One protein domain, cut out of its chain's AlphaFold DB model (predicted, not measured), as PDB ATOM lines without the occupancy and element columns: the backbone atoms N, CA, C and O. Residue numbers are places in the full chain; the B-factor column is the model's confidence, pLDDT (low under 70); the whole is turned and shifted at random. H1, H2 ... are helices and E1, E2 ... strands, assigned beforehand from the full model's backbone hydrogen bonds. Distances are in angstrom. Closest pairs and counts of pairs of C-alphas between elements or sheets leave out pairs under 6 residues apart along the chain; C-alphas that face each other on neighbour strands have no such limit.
ATOM      1  N   ALA A 353     -98.454  36.081  49.156       88.19
ATOM      2  CA  ALA A 353     -98.003  37.468  49.284       88.19
ATOM      3  C   ALA A 353     -97.458  38.087  47.975       88.19
ATOM      4  O   ALA A 353     -97.529  39.303  47.807       88.19
ATOM      5  N   LYS A 354     -96.921  37.285  47.042       87.62
ATOM      6  CA  LYS A 354     -96.506  37.744  45.702       87.62
ATOM      7  C   LYS A 354     -97.707  37.913  44.775       87.62
ATOM      8  O   LYS A 354     -97.741  38.879  44.019       87.62
ATOM      9  N   ILE A 355     -98.694  37.021  44.882       89.31
ATOM     10  CA  ILE A 355     -99.962  37.107  44.144       89.31
ATOM     11  C   ILE A 355    -100.695  38.403  44.540       89.31
ATOM     12  O   ILE A 355    -100.926  39.250  43.683       89.31
ATOM     13  N   ALA A 356    -100.869  38.663  45.839       90.75
ATOM     14  CA  ALA A 356    -101.468  39.908  46.340       90.75
ATOM     15  C   ALA A 356    -100.700  41.190  45.934       90.75
ATOM     16  O   ALA A 356    -101.292  42.250  45.721       90.75
ATOM     17  N   GLN A 357     -99.368  41.126  45.793       91.81
ATOM     18  CA  GLN A 357     -98.580  42.243  45.249       91.81
ATOM     19  C   GLN A 357     -98.827  42.458  43.748       91.81
ATOM     20  O   GLN A 357     -98.842  43.601  43.290       91.81
ATOM     21  N   PHE A 358     -99.033  41.382  42.987       93.88
ATOM     22  CA  PHE A 358     -99.376  41.446  41.571       93.88
ATOM     23  C   PHE A 358    -100.805  41.970  41.344       93.88
ATOM     24  O   PHE A 358    -100.976  42.897  40.559       93.88
ATOM     25  N   GLU A 359    -101.799  41.493  42.095       92.31
ATOM     26  CA  GLU A 359    -103.186  41.999  42.079       92.31
ATOM     27  C   GLU A 359    -103.247  43.503  42.404       92.31
ATOM     28  O   GLU A 359    -103.910  44.290  41.721       92.31
ATOM     29  N   LYS A 360    -102.470  43.945  43.403       93.06
ATOM     30  CA  LYS A 360    -102.310  45.368  43.728       93.06
ATOM     31  C   LYS A 360    -101.654  46.161  42.592       93.06
ATOM     32  O   LYS A 360    -101.980  47.329  42.399       93.06
ATOM     33  N   SER A 361    -100.743  45.552  41.836       94.19
ATOM     34  CA  SER A 361    -100.128  46.175  40.658       94.19
ATOM     35  C   SER A 361    -101.108  46.286  39.490       94.19
ATOM     36  O   SER A 361    -101.166  47.333  38.850       94.19
ATOM     37  N   LEU A 362    -101.901  45.241  39.247       92.75
ATOM     38  CA  LEU A 362    -102.914  45.171  38.193       92.75
ATOM     39  C   LEU A 362    -104.028  46.203  38.431       92.75
ATOM     40  O   LEU A 362    -104.254  47.062  37.585       92.75
ATOM     41  N   SER A 363    -104.603  46.240  39.634       91.31
ATOM     42  CA  SER A 363    -105.610  47.246  40.023       91.31
ATOM     43  C   SER A 363    -105.069  48.686  40.102       91.31
ATOM     44  O   SER A 363    -105.836  49.652  40.063       91.31
ATOM     45  N   THR A 364    -103.744  48.861  40.193       91.75
ATOM     46  CA  THR A 364    -103.080  50.167  40.030       91.75
ATOM     47  C   THR A 364    -102.896  50.517  38.548       91.75
ATOM     48  O   THR A 364    -103.081  51.674  38.171       91.75
ATOM     49  N   TRP A 365    -102.588  49.535  37.692       92.62
ATOM     50  CA  TRP A 365    -102.527  49.711  36.238       92.62
ATOM     51  C   TRP A 365    -103.883  50.102  35.652       92.62
ATOM     52  O   TRP A 365    -103.942  51.080  34.918       92.62
ATOM     53  N   GLU A 366    -104.970  49.426  36.022       91.00
ATOM     54  CA  GLU A 366    -106.319  49.718  35.516       91.00
ATOM     55  C   GLU A 366    -106.732  51.179  35.756       91.00
ATOM     56  O   GLU A 366    -107.182  51.862  34.835       91.00
ATOM     57  N   LYS A 367    -106.480  51.702  36.963       89.06
ATOM     58  CA  LYS A 367    -106.737  53.110  37.315       89.06
ATOM     59  C   LYS A 367    -105.875  54.064  36.486       89.06
ATOM     60  O   LYS A 367    -106.395  54.966  35.833       89.06
ATOM     61  N   LEU A 368    -104.566  53.813  36.431       89.12
ATOM     62  CA  LEU A 368    -103.616  54.637  35.677       89.12
ATOM     63  C   LEU A 368    -103.825  54.566  34.151       89.12
ATOM     64  O   LEU A 368    -103.455  55.499  33.438       89.12
ATOM     65  N   LYS A 369    -104.434  53.489  33.644       87.38
ATOM     66  CA  LYS A 369    -104.825  53.306  32.241       87.38
ATOM     67  C   LYS A 369    -106.026  54.174  31.863       87.38
ATOM     68  O   LYS A 369    -106.020  54.753  30.775       87.38
ATOM     69  N   VAL A 370    -107.008  54.304  32.761       85.56
ATOM     70  CA  VAL A 370    -108.107  55.276  32.624       85.56
ATOM     71  C   VAL A 370    -107.545  56.700  32.683       85.56
ATOM     72  O   VAL A 370    -107.795  57.485  31.771       85.56
ATOM     73  N   GLU A 371    -106.696  57.010  33.670       84.25
ATOM     74  CA  GLU A 371    -106.055  58.331  33.786       84.25
ATOM     75  C   GLU A 371    -105.223  58.720  32.552       84.25
ATOM     76  O   GLU A 371    -105.226  59.883  32.162       84.25
ATOM     77  N   CYS A 372    -104.515  57.787  31.905       81.94
ATOM     78  CA  CYS A 372    -103.708  58.092  30.715       81.94
ATOM     79  C   CYS A 372    -104.475  57.976  29.381       81.94
ATOM     80  O   CYS A 372    -103.895  58.218  28.316       81.94
ATOM     81  N   GLY A 373    -105.754  57.581  29.402       80.69
ATOM     82  CA  GLY A 373    -106.541  57.294  28.196       80.69
ATOM     83  C   GLY A 373    -105.924  56.194  27.319       80.69
ATOM     84  O   GLY A 373    -105.967  56.281  26.095       80.69
ATOM     85  N   GLY A 374    -105.244  55.215  27.924       81.50
ATOM     86  CA  GLY A 374    -104.489  54.184  27.203       81.50
ATOM     87  C   GLY A 374    -103.240  54.685  26.455       81.50
ATOM     88  O   GLY A 374    -102.727  53.965  25.599       81.50
ATOM     89  N   ASN A 375    -102.732  55.888  26.749       88.50
ATOM     90  CA  ASN A 375    -101.527  56.445  26.125       88.50
ATOM     91  C   ASN A 375    -100.300  56.267  27.029       88.50
ATOM     92  O   ASN A 375    -100.217  56.852  28.110       88.50
ATOM     93  N   TYR A 376     -99.315  55.487  26.586       90.44
ATOM     94  CA  TYR A 376     -98.105  55.202  27.361       90.44
ATOM     95  C   TYR A 376     -96.913  54.828  26.477       90.44
ATOM     96  O   TYR A 376     -97.022  54.537  25.289       90.44
ATOM     97  N   THR A 377     -95.717  54.858  27.051       91.06
ATOM     98  CA  THR A 377     -94.495  54.355  26.420       91.06
ATOM     99  C   THR A 377     -93.740  53.515  27.432       91.06
ATOM    100  O   THR A 377     -93.479  53.976  28.542       91.06
ATOM    101  N   TYR A 378     -93.350  52.300  27.059       93.25
ATOM    102  CA  TYR A 378     -92.444  51.490  27.871       93.25
ATOM    103  C   TYR A 378     -91.130  51.237  27.134       93.25
ATOM    104  O   TYR A 378     -91.037  51.357  25.911       93.25
ATOM    105  N   SER A 379     -90.076  50.916  27.885       92.06
ATOM    106  CA  SER A 379     -88.799  50.506  27.301       92.06
ATOM    107  C   SER A 379     -88.296  49.204  27.902       92.06
ATOM    108  O   SER A 379     -88.431  48.953  29.102       92.06
ATOM    109  N   LYS A 380     -87.676  48.388  27.053       92.38
ATOM    110  CA  LYS A 380     -86.916  47.195  27.411       92.38
ATOM    111  C   LYS A 380     -85.453  47.433  27.076       92.38
ATOM    112  O   LYS A 380     -85.064  47.442  25.909       92.38
ATOM    113  N   ARG A 381     -84.621  47.571  28.108       90.31
ATOM    114  CA  ARG A 381     -83.164  47.599  27.984       90.31
ATOM    115  C   ARG A 381     -82.557  46.252  28.369       90.31
ATOM    116  O   ARG A 381     -82.954  45.628  29.350       90.31
ATOM    117  N   TRP A 382     -81.550  45.837  27.612       87.62
ATOM    118  CA  TRP A 382     -80.630  44.761  27.967       87.62
ATOM    119  C   TRP A 382     -79.193  45.228  27.706       87.62
ATOM    120  O   TRP A 382     -78.948  46.034  26.803       87.62
ATOM    121  N   SER A 383     -78.249  44.765  28.521       84.75
ATOM    122  CA  SER A 383     -76.835  45.132  28.430       84.75
ATOM    123  C   SER A 383     -75.953  44.034  29.006       84.75
ATOM    124  O   SER A 383     -76.089  43.706  30.183       84.75
ATOM    125  N   SER A 384     -75.015  43.537  28.207       79.50
ATOM    126  CA  SER A 384     -73.965  42.623  28.651       79.50
ATOM    127  C   SER A 384     -72.873  43.366  29.428       79.50
ATOM    128  O   SER A 384     -72.543  44.520  29.131       79.50
ATOM    129  N   TRP A 385     -72.250  42.670  30.383       66.69
ATOM    130  CA  TRP A 385     -71.102  43.155  31.156       66.69
ATOM    131  C   TRP A 385     -69.935  43.637  30.272       66.69
ATOM    132  O   TRP A 385     -69.325  44.664  30.568       66.69
ATOM    133  N   VAL A 386     -69.684  42.989  29.123       66.75
ATOM    134  CA  VAL A 386     -68.640  43.399  28.153       66.75
ATOM    135  C   VAL A 386     -69.046  44.578  27.246       66.75
ATOM    136  O   VAL A 386     -68.485  44.771  26.160       66.75
ATOM    137  N   GLY A 387     -70.011  45.387  27.693       72.31
ATOM    138  CA  GLY A 387     -70.231  46.757  27.232       72.31
ATOM    139  C   GLY A 387     -71.100  46.935  25.987       72.31
ATOM    140  O   GLY A 387     -71.157  48.053  25.480       72.31
ATOM    141  N   PHE A 388     -71.771  45.896  25.491       82.50
ATOM    142  CA  PHE A 388     -72.766  46.016  24.416       82.50
ATOM    143  C   PHE A 388     -74.183  45.767  24.938       82.50
ATOM    144  O   PHE A 388     -74.370  45.181  26.004       82.50
ATOM    145  N   GLY A 389     -75.192  46.217  24.200       86.38
ATOM    146  CA  GLY A 389     -76.588  46.006  24.557       86.38
ATOM    147  C   GLY A 389     -77.555  46.617  23.556       86.38
ATOM    148  O   GLY A 389     -77.151  47.140  22.517       86.38
ATOM    149  N   HIS A 390     -78.840  46.572  23.889       90.44
ATOM    150  CA  HIS A 390     -79.892  47.192  23.094       90.44
ATOM    151  C   HIS A 390     -81.029  47.724  23.967       90.44
ATOM    152  O   HIS A 390     -81.345  47.167  25.025       90.44
ATOM    153  N   THR A 391     -81.673  48.789  23.499       90.81
ATOM    154  CA  THR A 391     -82.934  49.295  24.044       90.81
ATOM    155  C   THR A 391     -84.013  49.176  22.974       90.81
ATOM    156  O   THR A 391     -83.820  49.662  21.861       90.81
ATOM    157  N   THR A 392     -85.142  48.555  23.311       92.12
ATOM    158  CA  THR A 392     -86.397  48.679  22.553       92.12
ATOM    159  C   THR A 392     -87.300  49.669  23.286       92.12
ATOM    160  O   THR A 392     -87.462  49.554  24.499       92.12
ATOM    161  N   GLU A 393     -87.867  50.640  22.581       92.06
ATOM    162  CA  GLU A 393     -88.911  51.553  23.063       92.06
ATOM    163  C   GLU A 393     -90.205  51.203  22.320       92.06
ATOM    164  O   GLU A 393     -90.186  51.080  21.095       92.06
ATOM    165  N   VAL A 394     -91.312  51.040  23.043       91.31
ATOM    166  CA  VAL A 394     -92.629  50.718  22.476       91.31
ATOM    167  C   VAL A 394     -93.605  51.812  22.891       91.31
ATOM    168  O   VAL A 394     -93.776  52.075  24.084       91.31
ATOM    169  N   VAL A 395     -94.208  52.472  21.902       90.38
ATOM    170  CA  VAL A 395     -95.177  53.560  22.084       90.38
ATOM    171  C   VAL A 395     -96.577  53.021  21.821       90.38
ATOM    172  O   VAL A 395     -96.841  52.446  20.763       90.38
ATOM    173  N   VAL A 396     -97.472  53.237  22.780       89.75
ATOM    174  CA  VAL A 396     -98.868  52.800  22.749       89.75
ATOM    175  C   VAL A 396     -99.769  54.028  22.844       89.75
ATOM    176  O   VAL A 396     -99.551  54.898  23.692       89.75
ATOM    177  N   GLN A 397    -100.762  54.117  21.963       85.50
ATOM    178  CA  GLN A 397    -101.779  55.169  21.963       85.50
ATOM    179  C   GLN A 397    -103.161  54.533  21.868       85.50
ATOM    180  O   GLN A 397    -103.344  53.576  21.119       85.50
ATOM    181  N   ASN A 398    -104.119  55.034  22.649       83.44
ATOM    182  CA  ASN A 398    -105.463  54.453  22.778       83.44
ATOM    183  C   ASN A 398    -105.437  52.925  23.037       83.44
ATOM    184  O   ASN A 398    -106.265  52.178  22.529       83.44
ATOM    185  N   ASN A 399    -104.449  52.464  23.813       84.44
ATOM    186  CA  ASN A 399    -104.122  51.061  24.092       84.44
ATOM    187  C   ASN A 399    -103.652  50.193  22.897       84.44
ATOM    188  O   ASN A 399    -103.397  49.010  23.095       84.44
ATOM    189  N   THR A 400    -103.435  50.761  21.708       86.25
ATOM    190  CA  THR A 400    -102.860  50.072  20.534       86.25
ATOM    191  C   THR A 400    -101.393  50.464  20.335       86.25
ATOM    192  O   THR A 400    -101.025  51.633  20.475       86.25
ATOM    193  N   VAL A 401    -100.515  49.504  20.021       88.88
ATOM    194  CA  VAL A 401     -99.102  49.806  19.721       88.88
ATOM    195  C   VAL A 401     -99.010  50.524  18.372       88.88
ATOM    196  O   VAL A 401     -99.496  50.006  17.373       88.88
ATOM    197  N   ILE A 402     -98.367  51.696  18.331       89.31
ATOM    198  CA  ILE A 402     -98.258  52.521  17.109       89.31
ATOM    199  C   ILE A 402     -96.830  52.653  16.560       89.31
ATOM    200  O   ILE A 402     -96.643  52.948  15.380       89.31
ATOM    201  N   GLU A 403     -95.812  52.480  17.406       88.88
ATOM    202  CA  GLU A 403     -94.408  52.667  17.033       88.88
ATOM    203  C   GLU A 403     -93.492  51.807  17.914       88.88
ATOM    204  O   GLU A 403     -93.542  51.887  19.145       88.88
ATOM    205  N   ARG A 404     -92.602  51.029  17.282       91.12
ATOM    206  CA  ARG A 404     -91.546  50.258  17.956       91.12
ATOM    207  C   ARG A 404     -90.180  50.746  17.480       91.12
ATOM    208  O   ARG A 404     -89.865  50.668  16.298       91.12
ATOM    209  N   ARG A 405     -89.347  51.249  18.396       91.38
ATOM    210  CA  ARG A 405     -87.989  51.747  18.103       91.38
ATOM    211  C   ARG A 405     -86.946  50.830  18.717       91.38
ATOM    212  O   ARG A 405     -87.054  50.481  19.889       91.38
ATOM    213  N   TYR A 406     -85.881  50.536  17.985       90.38
ATOM    214  CA  TYR A 406     -84.761  49.735  18.471       90.38
ATOM    215  C   TYR A 406     -83.445  50.492  18.336       90.38
ATOM    216  O   TYR A 406     -83.170  51.123  17.315       90.38
ATOM    217  N   LYS A 407     -82.622  50.435  19.388       89.12
ATOM    218  CA  LYS A 407     -81.324  51.112  19.469       89.12
ATOM    219  C   LYS A 407     -80.290  50.186  20.103       89.12
ATOM    220  O   LYS A 407     -80.223  50.075  21.330       89.12
ATOM    221  N   ALA A 408     -79.467  49.533  19.284       87.12
ATOM    222  CA  ALA A 408     -78.269  48.855  19.770       87.12
ATOM    223  C   ALA A 408     -77.186  49.874  20.169       87.12
ATOM    224  O   ALA A 408     -77.034  50.920  19.540       87.12
ATOM    225  N   PHE A 409     -76.402  49.556  21.198       83.75
ATOM    226  CA  PHE A 409     -75.257  50.350  21.644       83.75
ATOM    227  C   PHE A 409     -74.060  49.450  21.965       83.75
ATOM    228  O   PHE A 409     -74.210  48.320  22.429       83.75
ATOM    229  N   SER A 410     -72.851  49.964  21.742       74.69
ATOM    230  CA  SER A 410     -71.604  49.276  22.077       74.69
ATOM    231  C   SER A 410     -70.590  50.269  22.624       74.69
ATOM    232  O   SER A 410     -70.237  51.235  21.960       74.69
ATOM    233  N   ASN A 411     -70.083  50.020  23.825       65.19
ATOM    234  CA  ASN A 411     -68.997  50.794  24.423       65.19
ATOM    235  C   ASN A 411     -67.613  50.275  23.999       65.19
ATOM    236  O   ASN A 411     -66.602  50.793  24.470       65.19
ATOM    237  N   ARG A 412     -67.541  49.249  23.135       59.53
ATOM    238  CA  ARG A 412     -66.270  48.765  22.581       59.53
ATOM    239  C   ARG A 412     -65.737  49.799  21.582       59.53
ATOM    240  O   ARG A 412     -66.418  50.051  20.585       59.53
ATOM    241  N   PRO A 413     -64.532  50.365  21.781       55.53
ATOM    242  CA  PRO A 413     -63.875  51.130  20.732       55.53
ATOM    243  C   PRO A 413     -63.662  50.207  19.530       55.53
ATOM    244  O   PRO A 413     -63.068  49.136  19.678       55.53
ATOM    245  N   ARG A 414     -64.135  50.599  18.343       58.59
ATOM    246  CA  ARG A 414     -63.670  49.952  17.110       58.59
ATOM    247  C   ARG A 414     -62.165  50.251  16.990       58.59
ATOM    248  O   ARG A 414     -61.792  51.400  17.236       58.59
ATOM    249  N   PRO A 415     -61.296  49.283  16.648       53.69
ATOM    250  CA  PRO A 415     -59.906  49.585  16.328       53.69
ATOM    251  C   PRO A 415     -59.868  50.572  15.157       53.69
ATOM    252  O   PRO A 415     -60.344  50.258  14.069       53.69
ATOM    253  N   VAL A 416     -59.350  51.774  15.402       58.88
ATOM    254  CA  VAL A 416     -59.152  52.810  14.380       58.88
ATOM    255  C   VAL A 416     -57.659  52.894  14.075       58.88
ATOM    256  O   VAL A 416     -56.837  52.681  14.971       58.88
ATOM    257  N   ALA A 423     -63.863  56.507  16.320       55.91
ATOM    258  CA  ALA A 423     -65.117  56.285  15.617       55.91
ATOM    259  C   ALA A 423     -66.278  56.125  16.612       55.91
ATOM    260  O   ALA A 423     -66.173  55.388  17.599       55.91
ATOM    261  N   LYS A 424     -67.399  56.807  16.351       56.81
ATOM    262  CA  LYS A 424     -68.610  56.651  17.164       56.81
ATOM    263  C   LYS A 424     -69.116  55.206  17.061       56.81
ATOM    264  O   LYS A 424     -69.071  54.624  15.976       56.81
ATOM    265  N   PRO A 425     -69.645  54.626  18.150       55.06
ATOM    266  CA  PRO A 425     -70.254  53.310  18.096       55.06
ATOM    267  C   PRO A 425     -71.644  53.389  17.461       55.06
ATOM    268  O   PRO A 425     -72.663  53.455  18.145       55.06
ATOM    269  N   GLU A 426     -71.682  53.361  16.134       56.66
ATOM    270  CA  GLU A 426     -72.900  53.055  15.390       56.66
ATOM    271  C   GLU A 426     -73.295  51.606  15.707       56.66
ATOM    272  O   GLU A 426     -72.605  50.656  15.323       56.66
ATOM    273  N   GLY A 427     -74.368  51.450  16.480       67.06
ATOM    274  CA  GLY A 427     -75.128  50.209  16.580       67.06
ATOM    275  C   GLY A 427     -76.305  50.248  15.608       67.06
ATOM    276  O   GLY A 427     -76.716  51.323  15.174       67.06
ATOM    277  N   LYS A 428     -76.865  49.082  15.274       78.75
ATOM    278  CA  LYS A 428     -78.079  48.993  14.453       78.75
ATOM    279  C   LYS A 428     -79.229  49.746  15.140       78.75
ATOM    280  O   LYS A 428     -79.560  49.452  16.292       78.75
ATOM    281  N   THR A 429     -79.826  50.702  14.435       85.88
ATOM    282  CA  THR A 429     -81.012  51.445  14.880       85.88
ATOM    283  C   THR A 429     -82.100  51.360  13.822       85.88
ATOM    284  O   THR A 429     -81.824  51.649  12.661       85.88
ATOM    285  N   TRP A 430     -83.321  51.015  14.219       87.81
ATOM    286  CA  TRP A 430     -84.492  50.998  13.339       87.81
ATOM    287  C   TRP A 430     -85.740  51.470  14.092       87.81
ATOM    288  O   TRP A 430     -85.723  51.669  15.313       87.81
ATOM    289  N   THR A 431     -86.812  51.749  13.360       88.75
ATOM    290  CA  THR A 431     -88.100  52.193  13.900       88.75
ATOM    291  C   THR A 431     -89.193  51.743  12.949       88.75
ATOM    292  O   THR A 431     -89.130  52.089  11.780       88.75
ATOM    293  N   GLU A 432     -90.155  50.989  13.469       87.75
ATOM    294  CA  GLU A 432     -91.331  50.485  12.758       87.75
ATOM    295  C   GLU A 432     -92.559  51.322  13.118       87.75
ATOM    296  O   GLU A 432     -92.707  51.723  14.284       87.75
ATOM    297  N   LYS A 433     -93.462  51.531  12.155       87.50
ATOM    298  CA  LYS A 433     -94.785  52.145  12.363       87.50
ATOM    299  C   LYS A 433     -95.841  51.483  11.482       87.50
ATOM    300  O   LYS A 433     -95.527  51.037  10.384       87.50
ATOM    301  N   GLY A 434     -97.095  51.482  11.938       83.06
ATOM    302  CA  GLY A 434     -98.216  50.927  11.170       83.06
ATOM    303  C   GLY A 434     -97.965  49.472  10.763       83.06
ATOM    304  O   GLY A 434     -97.644  48.643  11.608       83.06
ATOM    305  N   GLU A 435     -98.064  49.183   9.468       78.19
ATOM    306  CA  GLU A 435     -97.893  47.841   8.888       78.19
ATOM    307  C   GLU A 435     -96.484  47.244   9.086       78.19
ATOM    308  O   GLU A 435     -96.319  46.028   9.047       78.19
ATOM    309  N   GLU A 436     -95.461  48.061   9.367       80.44
ATOM    310  CA  GLU A 436     -94.105  47.565   9.653       80.44
ATOM    311  C   GLU A 436     -93.958  46.946  11.059       80.44
ATOM    312  O   GLU A 436     -92.916  46.355  11.366       80.44
ATOM    313  N   LEU A 437     -94.949  47.109  11.946       82.88
ATOM    314  CA  LEU A 437     -94.864  46.686  13.345       82.88
ATOM    315  C   LEU A 437     -94.704  45.164  13.470       82.88
ATOM    316  O   LEU A 437     -95.588  44.389  13.127       82.88
ATOM    317  N   GLY A 438     -93.570  44.737  14.031       81.31
ATOM    318  CA  GLY A 438     -93.254  43.321  14.241       81.31
ATOM    319  C   GLY A 438     -92.421  42.677  13.130       81.31
ATOM    320  O   GLY A 438     -91.945  41.559  13.325       81.31
ATOM    321  N   THR A 439     -92.165  43.372  12.015       84.06
ATOM    322  CA  THR A 439     -91.343  42.860  10.897       84.06
ATOM    323  C   THR A 439     -89.925  42.459  11.329       84.06
ATOM    324  O   THR A 439     -89.369  41.468  10.847       84.06
ATOM    325  N   HIS A 440     -89.329  43.180  12.282       84.69
ATOM    326  CA  HIS A 440     -88.009  42.875  12.821       84.69
ATOM    327  C   HIS A 440     -88.081  41.831  13.943       84.69
ATOM    328  O   HIS A 440     -88.630  42.076  15.021       84.69
ATOM    329  N   LYS A 441     -87.382  40.705  13.754       82.56
ATOM    330  CA  LYS A 441     -87.173  39.645  14.767       82.56
ATOM    331  C   LYS A 441     -86.290  40.066  15.961       82.56
ATOM    332  O   LYS A 441     -85.994  39.252  16.828       82.56
ATOM    333  N   GLU A 442     -85.818  41.311  15.988       82.69
ATOM    334  CA  GLU A 442     -84.928  41.858  17.017       82.69
ATOM    335  C   GLU A 442     -85.707  42.648  18.083       82.69
ATOM    336  O   GLU A 442     -86.760  43.227  17.812       82.69
ATOM    337  N   GLY A 443     -85.141  42.746  19.289       83.44
ATOM    338  CA  GLY A 443     -85.707  43.546  20.377       83.44
ATOM    339  C   GLY A 443     -86.899  42.893  21.085       83.44
ATOM    340  O   GLY A 443     -87.102  41.685  21.027       83.44
ATOM    341  N   HIS A 444     -87.665  43.701  21.819       86.88
ATOM    342  CA  HIS A 444     -88.893  43.248  22.481       86.88
ATOM    343  C   HIS A 444     -90.030  43.076  21.453       86.88
ATOM    344  O   HIS A 444     -90.127  43.910  20.546       86.88
ATOM    345  N   PRO A 445     -90.901  42.056  21.572       86.75
ATOM    346  CA  PRO A 445     -92.079  41.923  20.715       86.75
ATOM    347  C   PRO A 445     -93.034  43.122  20.838       86.75
ATOM    348  O   PRO A 445     -93.044  43.836  21.846       86.75
ATOM    349  N   VAL A 446     -93.848  43.323  19.802       88.62
ATOM    350  CA  VAL A 446     -94.980  44.260  19.796       88.62
ATOM    351  C   VAL A 446     -96.046  43.700  20.739       88.62
ATOM    352  O   VAL A 446     -96.680  42.710  20.399       88.62
ATOM    353  N   LYS A 447     -96.177  44.288  21.936       90.19
ATOM    354  CA  LYS A 447     -97.174  43.918  22.959       90.19
ATOM    355  C   LYS A 447     -97.639  45.137  23.747       90.19
ATOM    356  O   LYS A 447     -96.829  46.040  23.995       90.19
ATOM    357  N   THR A 448     -98.893  45.148  24.186       92.31
ATOM    358  CA  THR A 448     -99.431  46.120  25.158       92.31
ATOM    359  C   THR A 448     -98.998  45.801  26.595       92.31
ATOM    360  O   THR A 448     -98.493  44.715  26.883       92.31
ATOM    361  N   LEU A 449     -99.204  46.735  27.535       90.94
ATOM    362  CA  LEU A 449     -99.051  46.422  28.962       90.94
ATOM    363  C   LEU A 449    -100.089  45.389  29.428       90.94
ATOM    364  O   LEU A 449     -99.743  44.558  30.259       90.94
ATOM    365  N   ASP A 450    -101.305  45.375  28.874       90.69
ATOM    366  CA  ASP A 450    -102.333  44.388  29.239       90.69
ATOM    367  C   ASP A 450    -101.894  42.952  28.915       90.69
ATOM    368  O   ASP A 450    -102.056  42.056  29.739       90.69
ATOM    369  N   GLU A 451    -101.308  42.726  27.735       91.88
ATOM    370  CA  GLU A 451    -100.731  41.427  27.356       91.88
ATOM    371  C   GLU A 451     -99.596  41.016  28.298       91.88
ATOM    372  O   GLU A 451     -99.516  39.860  28.703       91.88
ATOM    373  N   LEU A 452     -98.753  41.967  28.710       92.50
ATOM    374  CA  LEU A 452     -97.699  41.710  29.692       92.50
ATOM    375  C   LEU A 452     -98.272  41.415  31.091       92.50
ATOM    376  O   LEU A 452     -97.729  40.569  31.794       92.50
ATOM    377  N   TYR A 453     -99.387  42.027  31.499       92.81
ATOM    378  CA  TYR A 453    -100.085  41.629  32.726       92.81
ATOM    379  C   TYR A 453    -100.699  40.222  32.597       92.81
ATOM    380  O   TYR A 453    -100.538  39.420  33.514       92.81
ATOM    381  N   LYS A 454    -101.300  39.862  31.453       92.56
ATOM    382  CA  LYS A 454    -101.805  38.496  31.185       92.56
ATOM    383  C   LYS A 454    -100.689  37.443  31.208       92.56
ATOM    384  O   LYS A 454    -100.844  36.393  31.825       92.56
ATOM    385  N   GLU A 455     -99.538  37.731  30.602       91.25
ATOM    386  CA  GLU A 455     -98.364  36.844  30.629       91.25
ATOM    387  C   GLU A 455     -97.756  36.703  32.027       91.25
ATOM    388  O   GLU A 455     -97.247  35.638  32.367       91.25
ATOM    389  N   ALA A 456     -97.826  37.746  32.856       91.75
ATOM    390  CA  ALA A 456     -97.421  37.661  34.252       91.75
ATOM    391  C   ALA A 456     -98.404  36.826  35.093       91.75
ATOM    392  O   ALA A 456     -97.948  35.991  35.871       91.75
ATOM    393  N   ALA A 457     -99.718  36.990  34.901       91.12
ATOM    394  CA  ALA A 457    -100.744  36.181  35.565       91.12
ATOM    395  C   ALA A 457    -100.562  34.683  35.261       91.12
ATOM    396  O   ALA A 457    -100.362  33.890  36.180       91.12
ATOM    397  N   ALA A 458    -100.429  34.320  33.981       90.56
ATOM    398  CA  ALA A 458    -100.205  32.940  33.538       90.56
ATOM    399  C   ALA A 458     -98.881  32.304  34.031       90.56
ATOM    400  O   ALA A 458     -98.706  31.086  33.938       90.56
ATOM    401  N   ILE A 459     -97.933  33.104  34.542       88.50
ATOM    402  CA  ILE A 459     -96.714  32.637  35.229       88.50
ATOM    403  C   ILE A 459     -96.951  32.449  36.736       88.50
ATOM    404  O   ILE A 459     -96.328  31.577  37.337       88.50
ATOM    405  N   LEU A 460     -97.828  33.249  37.348       87.50
ATOM    406  CA  LEU A 460     -98.138  33.218  38.783       87.50
ATOM    407  C   LEU A 460     -99.194  32.159  39.148       87.50
ATOM    408  O   LEU A 460     -99.149  31.613  40.246       87.50
ATOM    409  N   GLU A 461    -100.101  31.845  38.222       86.94
ATOM    410  CA  GLU A 461    -101.105  30.772  38.333       86.94
ATOM    411  C   GLU A 461    -100.485  29.365  38.327       86.94
ATOM    412  O   GLU A 461    -101.089  28.406  38.808       86.94
ATOM    413  N   ARG A 462     -99.279  29.216  37.766       85.25
ATOM    414  CA  ARG A 462     -98.608  27.921  37.594       85.25
ATOM    415  C   ARG A 462     -97.626  27.659  38.742       85.25
ATOM    416  O   ARG A 462     -96.903  28.575  39.140       85.25
ATOM    417  N   PRO A 463     -97.522  26.417  39.252       85.50
ATOM    418  CA  PRO A 463     -96.476  26.071  40.208       85.50
ATOM    419  C   PRO A 463     -95.098  26.273  39.567       85.50
ATOM    420  O   PRO A 463     -94.871  25.918  38.408       85.50
ATOM    421  N   ILE A 464     -94.165  26.843  40.329       84.56
ATOM    422  CA  ILE A 464     -92.800  27.105  39.875       84.56
ATOM    423  C   ILE A 464     -92.110  25.748  39.666       84.56
ATOM    424  O   ILE A 464     -92.041  24.964  40.621       84.56
ATOM    425  N   PRO A 465     -91.583  25.446  38.462       83.44
ATOM    426  CA  PRO A 465     -90.906  24.180  38.212       83.44
ATOM    427  C   PRO A 465     -89.685  23.980  39.125       83.44
ATOM    428  O   PRO A 465     -89.045  24.962  39.518       83.44
ATOM    429  N   PRO A 466     -89.302  22.726  39.430       79.12
ATOM    430  CA  PRO A 466     -88.073  22.446  40.164       79.12
ATOM    431  C   PRO A 466     -86.869  23.107  39.480       79.12
ATOM    432  O   PRO A 466     -86.766  23.129  38.253       79.12
ATOM    433  N   PHE A 467     -85.962  23.656  40.293       79.44
ATOM    434  CA  PHE A 467     -84.801  24.434  39.846       79.44
ATOM    435  C   PHE A 467     -85.123  25.720  39.066       79.44
ATOM    436  O   PHE A 467     -84.266  26.239  38.352       79.44
ATOM    437  N   GLN A 468     -86.329  26.275  39.198       85.25
ATOM    438  CA  GLN A 468     -86.624  27.632  38.739       85.25
ATOM    439  C   GLN A 468     -86.895  28.562  39.921       85.25
ATOM    440  O   GLN A 468     -87.384  28.152  40.969       85.25
ATOM    441  N   ARG A 469     -86.577  29.845  39.748       86.25
ATOM    442  CA  ARG A 469     -86.888  30.911  40.702       86.25
ATOM    443  C   ARG A 469     -87.756  31.970  40.039       86.25
ATOM    444  O   ARG A 469     -87.368  32.532  39.018       86.25
ATOM    445  N   LEU A 470     -88.889  32.286  40.664       88.94
ATOM    446  CA  LEU A 470     -89.737  33.420  40.297       88.94
ATOM    447  C   LEU A 470     -89.097  34.750  40.737       88.94
ATOM    448  O   LEU A 470     -88.831  34.962  41.925       88.94
ATOM    449  N   GLY A 471     -88.894  35.656  39.782       88.75
ATOM    450  CA  GLY A 471     -88.501  37.047  39.991       88.75
ATOM    451  C   GLY A 471     -89.653  38.000  39.669       88.75
ATOM    452  O   GLY A 471     -89.994  38.177  38.501       88.75
ATOM    453  N   LEU A 472     -90.210  38.644  40.699       92.62
ATOM    454  CA  LEU A 472     -91.291  39.633  40.603       92.62
ATOM    455  C   LEU A 472     -90.768  41.024  41.004       92.62
ATOM    456  O   LEU A 472     -90.068  41.153  42.012       92.62
ATOM    457  N   ARG A 473     -91.043  42.061  40.203       92.62
ATOM    458  CA  ARG A 473     -90.561  43.440  40.407       92.62
ATOM    459  C   ARG A 473     -91.551  44.484  39.896       92.62
ATOM    460  O   ARG A 473     -92.087  44.347  38.799       92.62
ATOM    461  N   PHE A 474     -91.643  45.591  40.628       93.06
ATOM    462  CA  PHE A 474     -92.491  46.745  40.319       93.06
ATOM    463  C   PHE A 474     -91.671  48.041  40.221       93.06
ATOM    464  O   PHE A 474     -90.541  48.107  40.717       93.06
ATOM    465  N   ASP A 475     -92.233  49.061  39.576       90.56
ATOM    466  CA  ASP A 475     -91.719  50.434  39.581       90.56
ATOM    467  C   ASP A 475     -92.182  51.211  40.832       90.56
ATOM    468  O   ASP A 475     -93.040  50.761  41.592       90.56
ATOM    469  N   LYS A 476     -91.649  52.422  41.032       86.88
ATOM    470  CA  LYS A 476     -92.088  53.387  42.052       86.88
ATOM    471  C   LYS A 476     -93.589  53.687  42.014       86.88
ATOM    472  O   LYS A 476     -94.150  54.000  43.056       86.88
ATOM    473  N   GLN A 477     -94.222  53.610  40.840       85.56
ATOM    474  CA  GLN A 477     -95.673  53.784  40.680       85.56
ATOM    475  C   GLN A 477     -96.489  52.512  40.986       85.56
ATOM    476  O   GLN A 477     -97.697  52.508  40.792       85.56
ATOM    477  N   GLY A 478     -95.856  51.413  41.417       87.38
ATOM    478  CA  GLY A 478     -96.517  50.125  41.662       87.38
ATOM    479  C   GLY A 478     -96.773  49.283  40.407       87.38
ATOM    480  O   GLY A 478     -97.172  48.129  40.529       87.38
ATOM    481  N   LEU A 479     -96.506  49.813  39.209       91.50
ATOM    482  CA  LEU A 479     -96.664  49.107  37.932       91.50
ATOM    483  C   LEU A 479     -95.634  47.981  37.751       91.50
ATOM    484  O   LEU A 479     -94.503  48.081  38.230       91.50
ATOM    485  N   LEU A 480     -96.007  46.924  37.032       92.50
ATOM    486  CA  LEU A 480     -95.164  45.756  36.786       92.50
ATOM    487  C   LEU A 480     -93.941  46.116  35.932       92.50
ATOM    488  O   LEU A 480     -94.070  46.612  34.817       92.50
ATOM    489  N   LEU A 481     -92.742  45.798  36.427       92.38
ATOM    490  CA  LEU A 481     -91.509  45.844  35.634       92.38
ATOM    491  C   LEU A 481     -91.028  44.453  35.231       92.38
ATOM    492  O   LEU A 481     -90.472  44.302  34.147       92.38
ATOM    493  N   ALA A 482     -91.204  43.432  36.070       91.12
ATOM    494  CA  ALA A 482     -90.806  42.078  35.706       91.12
ATOM    495  C   ALA A 482     -91.599  41.005  36.461       91.12
ATOM    496  O   ALA A 482     -91.786  41.124  37.668       91.12
ATOM    497  N   CYS A 483     -91.991  39.949  35.754       92.06
ATOM    498  CA  CYS A 483     -92.468  38.677  36.286       92.06
ATOM    499  C   CYS A 483     -91.909  37.567  35.387       92.06
ATOM    500  O   CYS A 483     -92.380  37.375  34.267       92.06
ATOM    501  N   TYR A 484     -90.859  36.886  35.843       90.94
ATOM    502  CA  TYR A 484     -90.182  35.836  35.076       90.94
ATOM    503  C   TYR A 484     -89.757  34.668  35.959       90.94
ATOM    504  O   TYR A 484     -89.482  34.850  37.146       90.94
ATOM    505  N   THR A 485     -89.608  33.487  35.361       88.94
ATOM    506  CA  THR A 485     -88.832  32.395  35.953       88.94
ATOM    507  C   THR A 485     -87.408  32.377  35.396       88.94
ATOM    508  O   THR A 485     -87.151  32.763  34.252       88.94
ATOM    509  N   GLN A 486     -86.451  31.972  36.227       87.12
ATOM    510  CA  GLN A 486     -85.034  31.840  35.884       87.12
ATOM    511  C   GLN A 486     -84.524  30.494  36.406       87.12
ATOM    512  O   GLN A 486     -84.780  30.162  37.563       87.12
ATOM    513  N   ASP A 487     -83.825  29.725  35.569       86.12
ATOM    514  CA  ASP A 487     -83.232  28.441  35.968       86.12
ATOM    515  C   ASP A 487     -82.061  28.671  36.934       86.12
ATOM    516  O   ASP A 487     -81.182  29.489  36.662       86.12
ATOM    517  N   THR A 488     -82.057  27.974  38.070       82.25
ATOM    518  CA  THR A 488     -81.060  28.134  39.140       82.25
ATOM    519  C   THR A 488     -79.848  27.217  38.985       82.25
ATOM    520  O   THR A 488     -78.880  27.377  39.725       82.25
ATOM    521  N   ARG A 489     -79.861  26.284  38.021       81.62
ATOM    522  CA  ARG A 489     -78.712  25.413  37.696       81.62
ATOM    523  C   ARG A 489     -77.679  26.120  36.823       81.62
ATOM    524  O   ARG A 489     -76.524  25.709  36.774       81.62
ATOM    525  N   ILE A 490     -78.093  27.176  36.126       79.19
ATOM    526  CA  ILE A 490     -77.240  27.979  35.253       79.19
ATOM    527  C   ILE A 490     -76.697  29.155  36.078       79.19
ATOM    528  O   ILE A 490     -77.442  30.062  36.440       79.19
ATOM    529  N   ALA A 491     -75.402  29.123  36.404       65.12
ATOM    530  CA  ALA A 491     -74.780  30.113  37.288       65.12
ATOM    531  C   ALA A 491     -74.621  31.507  36.644       65.12
ATOM    532  O   ALA A 491     -74.867  32.514  37.306       65.12
ATOM    533  N   ASP A 492     -74.256  31.557  35.359       62.16
ATOM    534  CA  ASP A 492     -74.009  32.786  34.592       62.16
ATOM    535  C   ASP A 492     -75.001  32.926  33.422       62.16
ATOM    536  O   ASP A 492     -75.308  31.951  32.740       62.16
ATOM    537  N   ASP A 493     -75.498  34.147  33.181       66.94
ATOM    538  CA  ASP A 493     -76.382  34.530  32.058       66.94
ATOM    539  C   ASP A 493     -77.636  33.636  31.827       66.94
ATOM    540  O   ASP A 493     -78.170  33.555  30.718       66.94
ATOM    541  N   ALA A 494     -78.168  33.013  32.888       77.25
ATOM    542  CA  ALA A 494     -79.360  32.161  32.827       77.25
ATOM    543  C   ALA A 494     -80.582  32.864  32.182       77.25
ATOM    544  O   ALA A 494     -80.975  33.950  32.625       77.25
ATOM    545  N   PRO A 495     -81.238  32.253  31.172       78.12
ATOM    546  CA  PRO A 495     -82.304  32.904  30.416       78.12
ATOM    547  C   PRO A 495     -83.576  33.087  31.254       78.12
ATOM    548  O   PRO A 495     -84.192  32.120  31.705       78.12
ATOM    549  N   THR A 496     -84.009  34.338  31.419       84.38
ATOM    550  CA  THR A 496     -85.266  34.680  32.100       84.38
ATOM    551  C   THR A 496     -86.461  34.464  31.169       84.38
ATOM    552  O   THR A 496     -86.556  35.140  30.141       84.38
ATOM    553  N   LYS A 497     -87.392  33.576  31.529       83.69
ATOM    554  CA  LYS A 497     -88.633  33.320  30.780       83.69
ATOM    555  C   LYS A 497     -89.785  34.126  31.377       83.69
ATOM    556  O   LYS A 497     -90.104  33.947  32.548       83.69
ATOM    557  N   GLY A 498     -90.400  34.998  30.581       86.31
ATOM    558  CA  GLY A 498     -91.539  35.824  30.991       86.31
ATOM    559  C   GLY A 498     -91.321  37.324  30.801       86.31
ATOM    560  O   GLY A 498     -90.474  37.767  30.022       86.31
ATOM    561  N   VAL A 499     -92.102  38.108  31.537       89.31
ATOM    562  CA  VAL A 499     -92.197  39.567  31.436       89.31
ATOM    563  C   VAL A 499     -90.999  40.228  32.104       89.31
ATOM    564  O   VAL A 499     -90.685  39.966  33.265       89.31
ATOM    565  N   ASN A 500     -90.323  41.122  31.388       90.25
ATOM    566  CA  ASN A 500     -89.174  41.850  31.914       90.25
ATOM    567  C   ASN A 500     -88.942  43.124  31.090       90.25
ATOM    568  O   ASN A 500     -88.260  43.079  30.067       90.25
ATOM    569  N   ILE A 501     -89.482  44.253  31.548       92.62
ATOM    570  CA  ILE A 501     -89.303  45.608  31.004       92.62
ATOM    571  C   ILE A 501     -88.482  46.478  31.978       92.62
ATOM    572  O   ILE A 501     -88.123  46.058  33.076       92.62
ATOM    573  N   SER A 502     -88.073  47.671  31.547       89.12
ATOM    574  CA  SER A 502     -87.080  48.499  32.257       89.12
ATOM    575  C   SER A 502     -87.624  49.827  32.773       89.12
ATOM    576  O   SER A 502     -87.176  50.284  33.821       89.12
ATOM    577  N   THR A 503     -88.555  50.451  32.050       90.56
ATOM    578  CA  THR A 503     -89.213  51.711  32.435       90.56
ATOM    579  C   THR A 503     -90.610  51.775  31.829       90.56
ATOM    580  O   THR A 503     -90.772  51.386  30.671       90.56
ATOM    581  N   ILE A 504     -91.565  52.370  32.541       91.12
ATOM    582  CA  ILE A 504     -92.860  52.808  31.999       91.12
ATOM    583  C   ILE A 504     -92.921  54.338  32.112       91.12
ATOM    584  O   ILE A 504     -92.367  54.916  33.046       91.12
ATOM    585  N   VAL A 505     -93.557  54.995  31.144       89.44
ATOM    586  CA  VAL A 505     -93.875  56.426  31.147       89.44
ATOM    587  C   VAL A 505     -95.321  56.582  30.687       89.44
ATOM    588  O   VAL A 505     -95.663  56.200  29.568       89.44
ATOM    589  N   LEU A 506     -96.171  57.131  31.550       87.44
ATOM    590  CA  LEU A 506     -97.586  57.365  31.258       87.44
ATOM    591  C   LEU A 506     -97.785  58.704  30.535       87.44
ATOM    592  O   LEU A 506     -97.107  59.692  30.835       87.44
ATOM    593  N   GLY A 507     -98.736  58.745  29.602       74.88
ATOM    594  CA  GLY A 507     -99.286  59.988  29.068       74.88
ATOM    595  C   GLY A 507    -100.108  60.735  30.124       74.88
ATOM    596  O   GLY A 507    -100.542  60.151  31.115       74.88
TER     597      GLY A 507
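This is residues 353 to 416 and 423 to 507 of the 809 residues of the protein "Inhibitor_I42 domain-containing protein" of Opitutae bacterium (UniProt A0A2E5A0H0). Two antiparallel sheets splay like a V, joined where E7 runs on into E8; the larger is a wall of five strands, and the smaller, of three, has H1 and H2 side by side over one face. The long link of residues 434 to 448 folds back from E4 to H2. The printed part has 149 residues, in the order H1 E1 E2 E3 E4 H2 E5 E6 E7 E8; the sheets run E4 E3 E2 E1 E8 and E5 E6 E7, and the class is mixed, helices and strands. The whole is compact, with a radius of gyration of the C-alphas of 16.9 A and spans of 55 by 42 by 28 A.

Start with the larger sheet: E4, residues 429 to 433, E3, 400 to 410, E2, 388 to 397, E1, 376 to 383, and E8, 503 to 506. It is twisted, with C-alphas up to 4.4 A off its best plane. E1, E2 and E3 form a meander, each strand the antiparallel neighbour of the one before. Look for N 406 and O 430 at 2.9 A between E3 and E4, N 393 and O 405 at 2.8 A between E2 and E3, N 380 and O 392 at 2.8 A between E1 and E2, and N 377 and O 505 at 2.9 A between E1 and E8. The second meander is E5, residues 468 to 474, E6, 480 to 487, and E7, 496 to 500; N 471 and O 484 are 2.8 A apart, N 483 and O 499 also 2.8 A, each within hydrogen-bond range. E7 runs on into E8 at 25 degrees. H1, residues 353 to 371, and H2, residues 449 to 460, are on the same face of this sheet, making two layers, helices on one face of a sheet. H2 has a height over it of 8.4 A, and its closest C-alphas to E6 are Ala 456 and Cys 483, 5.4 A. H1 has a height of 9.3 A, and its closest C-alphas to E6 are Ser 361 and Leu 480, 6.3 A. The helices are close but not clearly touching, at a shallow tilt of 12 degrees, opposite ways; Ile 355 and Leu 460 have the closest C-alphas, 6.9 A. Every O i to N i+4 pair is within hydrogen-bond range in H2, and 14 of 15 in H1.

Find C-alpha 353 at (-98.003, 37.468, 49.284); H1 runs 27.2 A from there. E3 begins at C-alpha 400, (-102.860, 50.072, 20.534), and covers 31.3 A; E2 covers 30.5 A and E1 23.6 A. E8 ends at C-alpha 506, (-97.586, 57.365, 31.258).

The C-alphas of Ala 356 and Val 416, 54.6 A, are the two farthest apart. Residues 417 to 422 are not printed; C-alphas 416 and 423 are 7.0 A apart across the cut. The link from E4 to H2 is long. Mean pLDDT of the printed part is 84.6; residues 385 to 386, 411 to 416, 423 to 427 and 491 to 493 are under 70.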